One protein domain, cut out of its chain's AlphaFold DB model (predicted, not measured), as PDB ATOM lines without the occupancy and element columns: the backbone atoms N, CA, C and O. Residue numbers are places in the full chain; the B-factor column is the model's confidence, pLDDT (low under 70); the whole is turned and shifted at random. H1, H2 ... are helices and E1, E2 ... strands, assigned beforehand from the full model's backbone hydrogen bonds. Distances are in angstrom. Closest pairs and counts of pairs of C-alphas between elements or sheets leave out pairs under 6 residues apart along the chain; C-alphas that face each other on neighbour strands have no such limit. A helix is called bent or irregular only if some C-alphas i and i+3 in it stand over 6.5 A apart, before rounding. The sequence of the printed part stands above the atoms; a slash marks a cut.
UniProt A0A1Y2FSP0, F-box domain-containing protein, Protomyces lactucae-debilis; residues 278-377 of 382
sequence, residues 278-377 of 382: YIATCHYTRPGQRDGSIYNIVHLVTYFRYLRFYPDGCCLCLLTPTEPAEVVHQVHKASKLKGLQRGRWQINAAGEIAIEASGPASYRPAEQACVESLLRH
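AT A GLANCE: This is residues 278 to 377 of the 382 residues of the protein "F-box domain-containing protein" of Protomyces lactucae-debilis (UniProt A0A1Y2FSP0). A single sheet of six strands curls like part of an open barrel, and its first hairpin, E1 and E2, runs out from the body as a long arm whose tip, residues 290 to 295, stands free. H2 follows the edge strand E6 and comes near E1, the opposite edge, while H1 only grazes the sheet with residues 324 to 328. The printed part has 100 residues, with six named strands and two named helices in the order E1 E2 E3 H1 E4 E5 E6 H2; the class is mostly strand. The sheet's order is E1 - E2 - E3 - E4 - E5 - E6, all antiparallel. The whole is loose, with a radius of gyration of the C-alphas of 16.4 A, and elongated, spanning 56 by 32 by 28 A.

HOW THE PARTS SIT: The sheet is strongly twisted and holds two meanders, each strand the antiparallel neighbour of the one before: E1, residues 278 to 287, E2, residues 298 to 309, and E3, residues 314 to 320; then E4, residues 341 to 347, E5, residues 352 to 358, and E6, residues 366 to 370. In the hairpin E1 and E2, N 282 and O 303 are 2.8 A apart, within hydrogen-bond range. In the hairpin E2 and E3, N 306 and O 318 are 2.8 A apart. E3 and E4 are antiparallel at 124 degrees, with N 315 and O 343 2.9 A apart. N 346 and O 354 of the hairpin E4 and E5 are 2.9 A apart, and N 353 and O 369 of the hairpin E5 and E6 are 2.7 A apart. The edge strands E1 and E6 are apart. H2, residues 371 to 375, is on the sheet at a height of 4.8 A, over none of the strands; its closest C-alphas to E1 are those of Leu 374 and Ala 280, 6.8 A. H1, residues 324 to 330, only grazes the sheet; its closest C-alphas to E2 are those of Pro 324 and Phe 304, 7.8 A. In H2 every O i to N i+4 pair is within hydrogen-bond range; in H1 1 of 3 is, beside 2 of 4 O i to N i+3 pairs.

IN THESE COORDINATES: E1 begins at C-alpha 278 (404.578, 390.860, 355.896) and measures 29.3 A. E2, 35.2 A long, ends at C-alpha 309 (412.456, 393.325, 358.197). E3 measures 20.1 A, E4 18.7 A, E5 19.7 A and E6 13.2 A. H1 measures 10.0 A and is irregular, but only just: C-alphas 326 and 329 are 6.9 A apart. H2, 6.2 A long, ends at C-alpha 375 (404.570, 384.258, 350.303).

THE WHOLE: The two C-alphas farthest apart, those of Gly 292 and Asp 312, are 55.9 A apart. The printed part has no cut and no long link. The mean pLDDT of the printed part is 76.7; residue 290 and residues 358 to 377 are under 70.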
ATOM      1  N   TYR A 278     405.116 392.186 356.157       90.50
ATOM      2  CA  TYR A 278     404.578 390.860 355.896       90.50
ATOM      3  C   TYR A 278     403.454 390.572 356.882       90.50
ATOM      4  O   TYR A 278     403.598 390.829 358.078       90.50
ATOM      5  N   ILE A 279     402.345 390.040 356.382       90.44
ATOM      6  CA  ILE A 279     401.154 389.761 357.178       90.44
ATOM      7  C   ILE A 279     400.819 388.290 357.004       90.44
ATOM      8  O   ILE A 279     400.579 387.840 355.887       90.44
ATOM      9  N   ALA A 280     400.783 387.553 358.108       86.19
ATOM     10  CA  ALA A 280     400.218 386.214 358.135       86.19
ATOM     11  C   ALA A 280     398.888 386.246 358.890       86.19
ATOM     12  O   ALA A 280     398.827 386.672 360.049       86.19
ATOM     13  N   THR A 281     397.829 385.792 358.226       87.00
ATOM     14  CA  THR A 281     396.518 385.596 358.842       87.00
ATOM     15  C   THR A 281     396.515 384.246 359.544       87.00
ATOM     16  O   THR A 281     396.782 383.212 358.935       87.00
ATOM     17  N   CYS A 282     396.243 384.246 360.842       83.44
ATOM     18  CA  CYS A 282     396.216 383.045 361.657       83.44
ATOM     19  C   CYS A 282     394.832 382.872 362.278       83.44
ATOM     20  O   CYS A 282     394.218 383.828 362.753       83.44
ATOM     21  N   HIS A 283     394.358 381.632 362.329       84.31
ATOM     22  CA  HIS A 283     393.075 381.299 362.933       84.31
ATOM     23  C   HIS A 283     393.267 380.204 363.973       84.31
ATOM     24  O   HIS A 283     393.986 379.234 363.736       84.31
ATOM     25  N   TYR A 284     392.608 380.331 365.120       85.38
ATOM     26  CA  TYR A 284     392.492 379.233 366.073       85.38
ATOM     27  C   TYR A 284     391.051 379.084 366.538       85.38
ATOM     28  O   TYR A 284     390.289 380.050 366.623       85.38
ATOM     29  N   THR A 285     390.664 377.851 366.833       86.81
ATOM     30  CA  THR A 285     389.347 377.544 367.375       86.81
ATOM     31  C   THR A 285     389.424 377.523 368.894       86.81
ATOM     32  O   THR A 285     390.266 376.848 369.486       86.81
ATOM     33  N   ARG A 286     388.537 378.271 369.552       83.62
ATOM     34  CA  ARG A 286     388.325 378.180 371.000       83.62
ATOM     35  C   ARG A 286     386.940 377.588 371.274       83.62
ATOM     36  O   ARG A 286     385.963 378.038 370.662       83.62
ATOM     37  N   PRO A 287     386.818 376.595 372.168       84.06
ATOM     38  CA  PRO A 287     385.511 376.103 372.575       84.06
ATOM     39  C   PRO A 287     384.749 377.216 373.307       84.06
ATOM     40  O   PRO A 287     385.319 377.933 374.130       84.06
ATOM     41  N   GLY A 288     383.472 377.388 372.972       79.81
ATOM     42  CA  GLY A 288     382.547 378.261 373.686       79.81
ATOM     43  C   GLY A 288     382.105 377.658 375.020       79.81
ATOM     44  O   GLY A 288     382.399 376.500 375.333       79.81
ATOM     45  N   GLN A 289     381.392 378.456 375.815       78.44
ATOM     46  CA  GLN A 289     380.833 378.002 377.086       78.44
ATOM     47  C   GLN A 289     379.824 376.871 376.842       78.44
ATOM     48  O   GLN A 289     378.938 376.982 375.995       78.44
ATOM     49  N   ARG A 290     379.997 375.755 377.559       69.38
ATOM     50  CA  ARG A 290     379.106 374.595 377.473       69.38
ATOM     51  C   ARG A 290     377.872 374.862 378.322       69.38
ATOM     52  O   ARG A 290     378.000 374.948 379.538       69.38
ATOM     53  N   ASP A 291     376.712 374.943 377.687       71.81
ATOM     54  CA  ASP A 291     375.438 375.158 378.377       71.81
ATOM     55  C   ASP A 291     374.455 374.019 378.081       71.81
ATOM     56  O   ASP A 291     373.455 374.201 377.395       71.81
ATOM     57  N   GLY A 292     374.826 372.790 378.472       70.19
ATOM     58  CA  GLY A 292     373.971 371.586 378.406       70.19
ATOM     59  C   GLY A 292     373.421 371.183 377.026       70.19
ATOM     60  O   GLY A 292     372.685 370.205 376.923       70.19
ATOM     61  N   SER A 293     373.757 371.924 375.973       71.94
ATOM     62  CA  SER A 293     373.195 371.782 374.637       71.94
ATOM     63  C   SER A 293     373.826 370.622 373.864       71.94
ATOM     64  O   SER A 293     375.002 370.300 374.026       71.94
ATOM     65  N   ILE A 294     373.043 370.025 372.964       72.69
ATOM     66  CA  ILE A 294     373.460 368.944 372.056       72.69
ATOM     67  C   ILE A 294     374.513 369.444 371.042       72.69
ATOM     68  O   ILE A 294     375.237 368.645 370.449       72.69
ATOM     69  N   TYR A 295     374.636 370.765 370.852       72.75
ATOM     70  CA  TYR A 295     375.648 371.385 369.995       72.75
ATOM     71  C   TYR A 295     376.723 372.125 370.805       72.75
ATOM     72  O   TYR A 295     376.432 372.854 371.751       72.75
ATOM     73  N   ASN A 296     377.982 371.985 370.376       73.94
ATOM     74  CA  ASN A 296     379.111 372.742 370.912       73.94
ATOM     75  C   ASN A 296     379.339 373.997 370.065       73.94
ATOM     76  O   ASN A 296     379.637 373.900 368.875       73.94
ATOM     77  N   ILE A 297     379.236 375.175 370.678       76.44
ATOM     78  CA  ILE A 297     379.610 376.434 370.027       76.44
ATOM     79  C   ILE A 297     381.140 376.491 369.974       76.44
ATOM     80  O   ILE A 297     381.802 376.389 371.003       76.44
ATOM     81  N   VAL A 298     381.711 376.650 368.781       82.00
ATOM     82  CA  VAL A 298     383.149 376.873 368.580       82.00
ATOM     83  C   VAL A 298     383.327 378.284 368.044       82.00
ATOM     84  O   VAL A 298     382.713 378.654 367.045       82.00
ATOM     85  N   HIS A 299     384.162 379.082 368.701       81.50
ATOM     86  CA  HIS A 299     384.531 380.396 368.192       81.50
ATOM     87  C   HIS A 299     385.812 380.271 367.380       81.50
ATOM     88  O   HIS A 299     386.840 379.830 367.893       81.50
ATOM     89  N   LEU A 300     385.753 380.699 366.125       83.94
ATOM     90  CA  LEU A 300     386.934 380.906 365.305       83.94
ATOM     91  C   LEU A 300     387.481 382.303 365.606       83.94
ATOM     92  O   LEU A 300     386.786 383.296 365.395       83.94
ATOM     93  N   VAL A 301     388.690 382.376 366.153       85.25
ATOM     94  CA  VAL A 301     389.373 383.639 366.434       85.25
ATOM     95  C   VAL A 301     390.442 383.845 365.377       85.25
ATOM     96  O   VAL A 301     391.348 383.025 365.237       85.25
ATOM     97  N   THR A 302     390.327 384.954 364.658       86.88
ATOM     98  CA  THR A 302     391.324 385.418 363.697       86.88
ATOM     99  C   THR A 302     392.267 386.393 364.386       86.88
ATOM    100  O   THR A 302     391.826 387.280 365.118       86.88
ATOM    101  N   TYR A 303     393.562 386.224 364.162       87.81
ATOM    102  CA  TYR A 303     394.578 387.193 364.541       87.81
ATOM    103  C   TYR A 303     395.619 387.325 363.436       87.81
ATOM    104  O   TYR A 303     395.814 386.418 362.630       87.81
ATOM    105  N   PHE A 304     396.293 388.467 363.409       88.25
ATOM    106  CA  PHE A 304     397.284 388.795 362.401       88.25
ATOM    107  C   PHE A 304     398.672 388.846 363.029       88.25
ATOM    108  O   PHE A 304     398.874 389.364 364.135       88.25
ATOM    109  N   ARG A 305     399.640 388.307 362.294       88.00
ATOM    110  CA  ARG A 305     401.061 388.409 362.601       88.00
ATOM    111  C   ARG A 305     401.711 389.348 361.598       88.00
ATOM    112  O   ARG A 305     401.785 389.029 360.416       88.00
ATOM    113  N   TYR A 306     402.198 390.479 362.088       89.56
ATOM    114  CA  TYR A 306     402.910 391.477 361.302       89.56
ATOM    115  C   TYR A 306     404.413 391.312 361.510       89.56
ATOM    116  O   TYR A 306     404.890 391.380 362.645       89.56
ATOM    117  N   LEU A 307     405.151 391.131 360.421       90.31
ATOM    118  CA  LEU A 307     406.607 391.040 360.404       90.31
ATOM    119  C   LEU A 307     407.177 392.146 359.517       90.31
ATOM    120  O   LEU A 307     406.790 392.287 358.359       90.31
ATOM    121  N   ARG A 308     408.115 392.936 360.037       91.19
ATOM    122  CA  ARG A 308     408.838 393.945 359.250       91.19
ATOM    123  C   ARG A 308     410.334 393.729 359.386       91.19
ATOM    124  O   ARG A 308     410.850 393.748 360.501       91.19
ATOM    125  N   PHE A 309     411.014 393.555 358.260       90.69
ATOM    126  CA  PHE A 309     412.456 393.325 358.197       90.69
ATOM    127  C   PHE A 309     413.197 394.599 357.796       90.69
ATOM    128  O   PHE A 309     412.664 395.427 357.056       90.69
ATOM    129  N   TYR A 310     414.428 394.739 358.276       90.12
ATOM    130  CA  TYR A 310     415.327 395.834 357.924       90.12
ATOM    131  C   TYR A 310     416.688 395.305 357.454       90.12
ATOM    132  O   TYR A 310     417.110 394.266 357.972       90.12
ATOM    133  N   PRO A 311     417.396 396.049 356.576       85.75
ATOM    134  CA  PRO A 311     418.728 395.677 356.085       85.75
ATOM    135  C   PRO A 311     419.753 395.457 357.203       85.75
ATOM    136  O   PRO A 311     420.597 394.583 357.100       85.75
ATOM    137  N   ASP A 312     419.624 396.165 358.334       83.69
ATOM    138  CA  ASP A 312     420.521 396.040 359.499       83.69
ATOM    139  C   ASP A 312     420.431 394.678 360.238       83.69
ATOM    140  O   ASP A 312     420.923 394.542 361.361       83.69
ATOM    141  N   GLY A 313     419.697 393.698 359.700       82.94
ATOM    142  CA  GLY A 313     419.420 392.417 360.361       82.94
ATOM    143  C   GLY A 313     418.418 392.515 361.520       82.94
ATOM    144  O   GLY A 313     418.211 391.554 362.256       82.94
ATOM    145  N   CYS A 314     417.781 393.674 361.712       87.50
ATOM    146  CA  CYS A 314     416.749 393.887 362.730       87.50
ATOM    147  C   CYS A 314     415.351 393.580 362.177       87.50
ATOM    148  O   CYS A 314     415.047 393.900 361.027       87.50
ATOM    149  N   CYS A 315     414.470 393.024 363.005       89.25
ATOM    150  CA  CYS A 315     413.074 392.774 362.657       89.25
ATOM    151  C   CYS A 315     412.107 393.256 363.746       89.25
ATOM    152  O   CYS A 315     412.455 393.399 364.924       89.25
ATOM    153  N   LEU A 316     410.873 393.524 363.329       89.69
ATOM    154  CA  LEU A 316     409.736 393.797 364.198       89.69
ATOM    155  C   LEU A 316     408.717 392.680 364.034       89.69
ATOM    156  O   LEU A 316     408.385 392.326 362.905       89.69
ATOM    157  N   CYS A 317     408.196 392.180 365.150       88.88
ATOM    158  CA  CYS A 317     407.115 391.206 365.182       88.88
ATOM    159  C   CYS A 317     405.976 391.737 366.052       88.88
ATOM    160  O   CYS A 317     406.199 392.156 367.189       88.88
ATOM    161  N   LEU A 318     404.756 391.749 365.523       87.88
ATOM    162  CA  LEU A 318     403.560 392.156 366.252       87.88
ATOM    163  C   LEU A 318     402.449 391.139 366.022       87.88
ATOM    164  O   LEU A 318     402.123 390.799 364.889       87.88
ATOM    165  N   LEU A 319     401.840 390.697 367.116       88.00
ATOM    166  CA  LEU A 319     400.717 389.770 367.114       88.00
ATOM    167  C   LEU A 319     399.497 390.500 367.669       88.00
ATOM    168  O   LEU A 319     399.477 390.871 368.843       88.00
ATOM    169  N   THR A 320     398.503 390.749 366.816       87.25
ATOM    170  CA  THR A 320     397.287 391.484 367.193       87.25
ATOM    171  C   THR A 320     396.069 390.995 366.403       87.25
ATOM    172  O   THR A 320     396.209 390.636 365.235       87.25
ATOM    173  N   PRO A 321     394.865 390.964 367.003       88.38
ATOM    174  CA  PRO A 321     393.625 390.716 366.269       88.38
ATOM    175  C   PRO A 321     393.174 391.903 365.402       88.38
ATOM    176  O   PRO A 321     392.230 391.755 364.637       88.38
ATOM    177  N   THR A 322     393.816 393.068 365.523       88.94
ATOM    178  CA  THR A 322     393.478 394.268 364.745       88.94
ATOM    179  C   THR A 322     393.794 394.089 363.261       88.94
ATOM    180  O   THR A 322     394.853 393.563 362.903       88.94
ATOM    181  N   GLU A 323     392.889 394.569 362.409       87.88
ATOM    182  CA  GLU A 323     392.993 394.462 360.956       87.88
ATOM    183  C   GLU A 323     394.188 395.244 360.368       87.88
ATOM    184  O   GLU A 323     394.610 396.266 360.927       87.88
ATOM    185  N   PRO A 324     394.729 394.806 359.210       88.06
ATOM    186  CA  PRO A 324     395.915 395.414 358.603       88.06
ATOM    187  C   PRO A 324     395.823 396.907 358.308       88.06
ATOM    188  O   PRO A 324     396.821 397.613 358.463       88.06
ATOM    189  N   ALA A 325     394.646 397.401 357.917       87.44
ATOM    190  CA  ALA A 325     394.460 398.797 357.519       87.44
ATOM    191  C   ALA A 325     394.888 399.786 358.621       87.44
ATOM    192  O   ALA A 325     395.537 400.799 358.346       87.44
ATOM    193  N   GLU A 326     394.597 399.458 359.881       86.56
ATOM    194  CA  GLU A 326     394.892 400.317 361.030       86.56
ATOM    195  C   GLU A 326     396.349 400.193 361.502       86.56
ATOM    196  O   GLU A 326     396.958 401.169 361.952       86.56
ATOM    197  N   VAL A 327     396.920 398.989 361.402       86.56
ATOM    198  CA  VAL A 327     398.190 398.635 362.053       86.56
ATOM    199  C   VAL A 327     399.398 398.882 361.157       86.56
ATOM    200  O   VAL A 327     400.434 399.321 361.657       86.56
ATOM    201  N   VAL A 328     399.297 398.641 359.845       87.69
ATOM    202  CA  VAL A 328     400.453 398.641 358.924       87.69
ATOM    203  C   VAL A 328     401.235 399.959 358.973       87.69
ATOM    204  O   VAL A 328     402.462 399.945 359.081       87.69
ATOM    205  N   HIS A 329     400.537 401.096 359.007       87.19
ATOM    206  CA  HIS A 329     401.143 402.431 359.096       87.19
ATOM    207  C   HIS A 329     401.908 402.661 360.411       87.19
ATOM    208  O   HIS A 329     402.865 403.435 360.478       87.19
ATOM    209  N   GLN A 330     401.510 401.965 361.474       86.88
ATOM    210  CA  GLN A 330     402.062 402.127 362.813       86.88
ATOM    211  C   GLN A 330     403.260 401.201 363.067       86.88
ATOM    212  O   GLN A 330     403.993 401.419 364.031       86.88
ATOM    213  N   VAL A 331     403.522 400.198 362.219       85.50
ATOM    214  CA  VAL A 331     404.632 399.241 362.392       85.50
ATOM    215  C   VAL A 331     405.925 399.806 361.796       85.50
ATOM    216  O   VAL A 331     406.276 399.541 360.649       85.50
ATOM    217  N   HIS A 332     406.667 400.591 362.578       86.25
ATOM    218  CA  HIS A 332     407.985 401.141 362.217       86.25
ATOM    219  C   HIS A 332     408.953 401.124 363.418       86.25
ATOM    220  O   HIS A 332     408.520 400.959 364.557       86.25
ATOM    221  N   LYS A 333     410.270 401.308 363.197       83.50
ATOM    222  CA  LYS A 333     411.317 401.169 364.245       83.50
ATOM    223  C   LYS A 333     411.021 401.955 365.537       83.50
ATOM    224  O   LYS A 333     411.200 401.422 366.636       83.50
ATOM    225  N   ALA A 334     410.546 403.197 365.403       83.81
ATOM    226  CA  ALA A 334     410.246 404.099 366.522       83.81
ATOM    227  C   ALA A 334     408.905 403.815 367.227       83.81
ATOM    228  O   ALA A 334     408.621 404.400 368.274       83.81
ATOM    229  N   SER A 335     408.099 402.899 366.691       84.44
ATOM    230  CA  SER A 335     406.768 402.616 367.206       84.44
ATOM    231  C   SER A 335     406.798 401.968 368.591       84.44
ATOM    232  O   SER A 335     407.685 401.175 368.927       84.44
ATOM    233  N   LYS A 336     405.806 402.304 369.417       81.12
ATOM    234  CA  LYS A 336     405.641 401.797 370.788       81.12
ATOM    235  C   LYS A 336     404.289 401.103 370.953       81.12
ATOM    236  O   LYS A 336     403.558 401.367 371.901       81.12
ATOM    237  N   LEU A 337     403.954 400.226 370.009       83.62
ATOM    238  CA  LEU A 337     402.743 399.414 370.098       83.62
ATOM    239  C   LEU A 337     402.860 398.384 371.221       83.62
ATOM    240  O   LEU A 337     403.918 397.791 371.456       83.62
ATOM    241  N   LYS A 338     401.745 398.154 371.912       82.25
ATOM    242  CA  LYS A 338     401.648 397.116 372.934       82.25
ATOM    243  C   LYS A 338     401.820 395.747 372.271       82.25
ATOM    244  O   LYS A 338     401.102 395.427 371.334       82.25
ATOM    245  N   GLY A 339     402.762 394.948 372.767       80.50
ATOM    246  CA  GLY A 339     403.057 393.625 372.206       80.50
ATOM    247  C   GLY A 339     403.999 393.634 370.996       80.50
ATOM    248  O   GLY A 339     404.246 392.570 370.439       80.50
ATOM    249  N   LEU A 340     404.553 394.792 370.609       85.75
ATOM    250  CA  LEU A 340     405.597 394.866 369.586       85.75
ATOM    251  C   LEU A 340     406.905 394.277 370.121       85.75
ATOM    252  O   LEU A 340     407.513 394.817 371.050       85.75
ATOM    253  N   GLN A 341     407.350 393.194 369.503       85.56
ATOM    254  CA  GLN A 341     408.622 392.548 369.774       85.56
ATOM    255  C   GLN A 341     409.673 393.042 368.782       85.56
ATOM    256  O   GLN A 341     409.398 393.234 367.594       85.56
ATOM    257  N   ARG A 342     410.890 393.253 369.281       87.00
ATOM    258  CA  ARG A 342     412.058 393.598 368.468       87.00
ATOM    259  C   ARG A 342     413.008 392.414 368.483       87.00
ATOM    260  O   ARG A 342     413.250 391.836 369.545       87.00
ATOM    261  N   GLY A 343     413.528 392.066 367.319       85.56
ATOM    262  CA  GLY A 343     414.396 390.914 367.165       85.56
ATOM    263  C   GLY A 343     415.468 391.102 366.114       85.56
ATOM    264  O   GLY A 343     415.580 392.162 365.490       85.56
ATOM    265  N   ARG A 344     416.247 390.043 365.936       85.50
ATOM    266  CA  ARG A 344     417.138 389.855 364.797       85.50
ATOM    267  C   ARG A 344     416.556 388.807 363.864       85.50
ATOM    268  O   ARG A 344     415.775 387.959 364.294       85.50
ATOM    269  N   TRP A 345     416.900 388.904 362.590       87.00
ATOM    270  CA  TRP A 345     416.512 387.921 361.591       87.00
ATOM    271  C   TRP A 345     417.729 387.476 360.790       87.00
ATOM    272  O   TRP A 345     418.651 388.266 360.574       87.00
ATOM    273  N   GLN A 346     417.705 386.224 360.354       84.81
ATOM    274  CA  GLN A 346     418.690 385.631 359.456       84.81
ATOM    275  C   GLN A 346     417.971 384.766 358.421       84.81
ATOM    276  O   GLN A 346     416.894 384.249 358.712       84.81
ATOM    277  N   ILE A 347     418.538 384.627 357.223       84.00
ATOM    278  CA  ILE A 347     418.012 383.801 356.134       84.00
ATOM    279  C   ILE A 347     419.035 382.748 355.690       84.00
ATOM    280  O   ILE A 347     420.217 383.033 355.495       84.00
ATOM    281  N   ASN A 348     418.564 381.524 355.487       81.38
ATOM    282  CA  ASN A 348     419.357 380.427 354.941       81.38
ATOM    283  C   ASN A 348     419.366 380.455 353.411       81.38
ATOM    284  O   ASN A 348     418.470 381.015 352.780       81.38
ATOM    285  N   ALA A 349     420.324 379.760 352.793       72.94
ATOM    286  CA  ALA A 349     420.361 379.583 351.336       72.94
ATOM    287  C   ALA A 349     419.066 378.955 350.774       72.94
ATOM    288  O   ALA A 349     418.653 379.279 349.666       72.94
ATOM    289  N   ALA A 350     418.385 378.123 351.572       74.25
ATOM    290  CA  ALA A 350     417.087 377.528 351.243       74.25
ATOM    291  C   ALA A 350     415.890 378.498 351.366       74.25
ATOM    292  O   ALA A 350     414.762 378.119 351.067       74.25
ATOM    293  N   GLY A 351     416.097 379.737 351.826       77.06
ATOM    294  CA  GLY A 351     415.021 380.706 352.051       77.06
ATOM    295  C   GLY A 351     414.286 380.545 353.383       77.06
ATOM    296  O   GLY A 351     413.197 381.087 353.555       77.06
ATOM    297  N   GLU A 352     414.846 379.809 354.338       82.50
ATOM    298  CA  GLU A 352     414.306 379.718 355.695       82.50
ATOM    299  C   GLU A 352     414.777 380.906 356.533       82.50
ATOM    300  O   GLU A 352     415.965 381.208 356.551       82.50
ATOM    301  N   ILE A 353     413.853 381.579 357.214       84.62
ATOM    302  CA  ILE A 353     414.129 382.727 358.078       84.62
ATOM    303  C   ILE A 353     414.122 382.266 359.532       84.62
ATOM    304  O   ILE A 353     413.106 381.779 360.033       84.62
ATOM    305  N   ALA A 354     415.228 382.489 360.231       82.81
ATOM    306  CA  ALA A 354     415.295 382.404 361.681       82.81
ATOM    307  C   ALA A 354     415.033 383.790 362.281       82.81
ATOM    308  O   ALA A 354     415.646 384.776 361.869       82.81
ATOM    309  N   ILE A 355     414.108 383.882 363.242       83.94
ATOM    310  CA  ILE A 355     413.804 385.132 363.948       83.94
ATOM    311  C   ILE A 355     414.086 384.958 365.438       83.94
ATOM    312  O   ILE A 355     413.442 384.165 366.120       83.94
ATOM    313  N   GLU A 356     415.002 385.770 365.959       80.94
ATOM    314  CA  GLU A 356     415.310 385.852 367.383       80.94
ATOM    315  C   GLU A 356     414.698 387.127 367.969       80.94
ATOM    316  O   GLU A 356     415.288 388.207 367.895       80.94
ATOM    317  N   ALA A 357     413.496 387.034 368.544       75.00
ATOM    318  CA  ALA A 357     412.824 388.184 369.149       75.00
ATOM    319  C   ALA A 357     412.953 388.209 370.680       75.00
ATOM    320  O   ALA A 357     412.697 387.223 371.372       75.00
ATOM    321  N   SER A 358     413.292 389.380 371.222       65.38
ATOM    322  CA  SER A 358     413.258 389.651 372.658       65.38
ATOM    323  C   SER A 358     411.842 390.080 373.056       65.38
ATOM    324  O   SER A 358     411.350 391.130 372.636       65.38
ATOM    325  N   GLY A 359     411.168 389.255 373.857       61.25
ATOM    326  CA  GLY A 359     409.832 389.521 374.387       61.25
ATOM    327  C   GLY A 359     409.614 388.861 375.754       61.25
ATOM    328  O   GLY A 359     410.400 387.996 376.149       61.25
ATOM    329  N   PRO A 360     408.575 389.264 376.512       52.03
ATOM    330  CA  PRO A 360     408.239 388.622 377.781       52.03
ATOM    331  C   PRO A 360     408.020 387.118 377.572       52.03
ATOM    332  O   PRO A 360     407.391 386.708 376.599       52.03
ATOM    333  N   ALA A 361     408.542 386.300 378.492       43.81
ATOM    334  CA  ALA A 361     408.708 384.846 378.355       43.81
ATOM    335  C   ALA A 361     407.437 384.044 377.993       43.81
ATOM    336  O   ALA A 361     407.547 382.905 377.552       43.81
ATOM    337  N   SER A 362     406.245 384.630 378.141       45.38
ATOM    338  CA  SER A 362     404.959 384.068 377.711       45.38
ATOM    339  C   SER A 362     404.761 384.036 376.187       45.38
ATOM    340  O   SER A 362     403.851 383.370 375.710       45.38
ATOM    341  N   TYR A 363     405.591 384.757 375.433       49.94
ATOM    342  CA  TYR A 363     405.607 384.832 373.973       49.94
ATOM    343  C   TYR A 363     407.068 384.684 373.516       49.94
ATOM    344  O   TYR A 363     407.714 385.659 373.136       49.94
ATOM    345  N   ARG A 364     407.636 383.478 373.629       41.12
ATOM    346  CA  ARG A 364     408.891 383.135 372.941       41.12
ATOM    347  C   ARG A 364     408.542 382.651 371.536       41.12
ATOM    348  O   ARG A 364     408.010 381.547 371.436       41.12
ATOM    349  N   PRO A 365     408.859 383.386 370.465       45.16
ATOM    350  CA  PRO A 365     408.897 382.789 369.152       45.16
ATOM    351  C   PRO A 365     410.326 382.278 368.948       45.16
ATOM    352  O   PRO A 365     411.202 383.019 368.524       45.16
ATOM    353  N   ALA A 366     410.589 381.022 369.310       42.91
ATOM    354  CA  ALA A 366     411.638 380.282 368.615       42.91
ATOM    355  C   ALA A 366     410.978 379.797 367.322       42.91
ATOM    356  O   ALA A 366     410.420 378.703 367.278       42.91
ATOM    357  N   GLU A 367     410.882 380.685 366.338       54.84
ATOM    358  CA  GLU A 367     410.120 380.436 365.119       54.84
ATOM    359  C   GLU A 367     411.062 380.471 363.919       54.84
ATOM    360  O   GLU A 367     411.668 381.494 363.603       54.84
ATOM    361  N   GLN A 368     411.170 379.318 363.261       52.25
ATOM    362  CA  GLN A 368     411.670 379.206 361.899       52.25
ATOM    363  C   GLN A 368     410.484 379.467 360.967       52.25
ATOM    364  O   GLN A 368     409.465 378.779 361.049       52.25
ATOM    365  N   ALA A 369     410.585 380.478 360.113       54.47
ATOM    366  CA  ALA A 369     409.571 380.808 359.120       54.47
ATOM    367  C   ALA A 369     410.185 380.695 357.726       54.47
ATOM    368  O   ALA A 369     411.137 381.395 357.410       54.47
ATOM    369  N   CYS A 370     409.649 379.840 356.859       46.56
ATOM    370  CA  CYS A 370     410.125 379.769 355.480       46.56
ATOM    371  C   CYS A 370     409.584 380.958 354.667       46.56
ATOM    372  O   CYS A 370     408.382 381.237 354.732       46.56
ATOM    373  N   VAL A 371     410.426 381.640 353.877       52.19
ATOM    374  CA  VAL A 371     410.004 382.716 352.955       52.19
ATOM    375  C   VAL A 371     408.857 382.237 352.067       52.19
ATOM    376  O   VAL A 371     407.873 382.954 351.893       52.19
ATOM    377  N   GLU A 372     408.925 380.999 351.572       46.44
ATOM    378  CA  GLU A 372     407.851 380.428 350.758       46.44
ATOM    379  C   GLU A 372     406.531 380.327 351.526       46.44
ATOM    380  O   GLU A 372     405.474 380.620 350.978       46.44
ATOM    381  N   SER A 373     406.571 379.950 352.806       48.38
ATOM    382  CA  SER A 373     405.360 379.835 353.630       48.38
ATOM    383  C   SER A 373     404.701 381.192 353.902       48.38
ATOM    384  O   SER A 373     403.478 381.264 353.998       48.38
ATOM    385  N   LEU A 374     405.496 382.268 353.952       50.09
ATOM    386  CA  LEU A 374     405.008 383.641 354.104       50.09
ATOM    387  C   LEU A 374     404.460 384.218 352.786       50.09
ATOM    388  O   LEU A 374     403.568 385.062 352.824       50.09
ATOM    389  N   LEU A 375     404.969 383.770 351.632       40.38
ATOM    390  CA  LEU A 375     404.570 384.258 350.303       40.38
ATOM    391  C   LEU A 375     403.454 383.430 349.634       40.38
ATOM    392  O   LEU A 375     402.770 383.937 348.749       40.38
ATOM    393  N   ARG A 376     403.203 382.185 350.066       36.03
ATOM    394  CA  ARG A 376     402.201 381.261 349.478       36.03
ATOM    395  C   ARG A 376     400.723 381.663 349.654       36.03
ATOM    396  O   ARG A 376     399.847 380.831 349.445       36.03
ATOM    397  N   HIS A 377     400.420 382.908 350.019       32.62
ATOM    398  CA  HIS A 377     399.044 383.431 350.015       32.62
ATOM    399  C   HIS A 377     398.692 384.252 348.766       32.62
ATOM    400  O   HIS A 377     397.538 384.639 348.609       32.62
TER     401      HIS A 377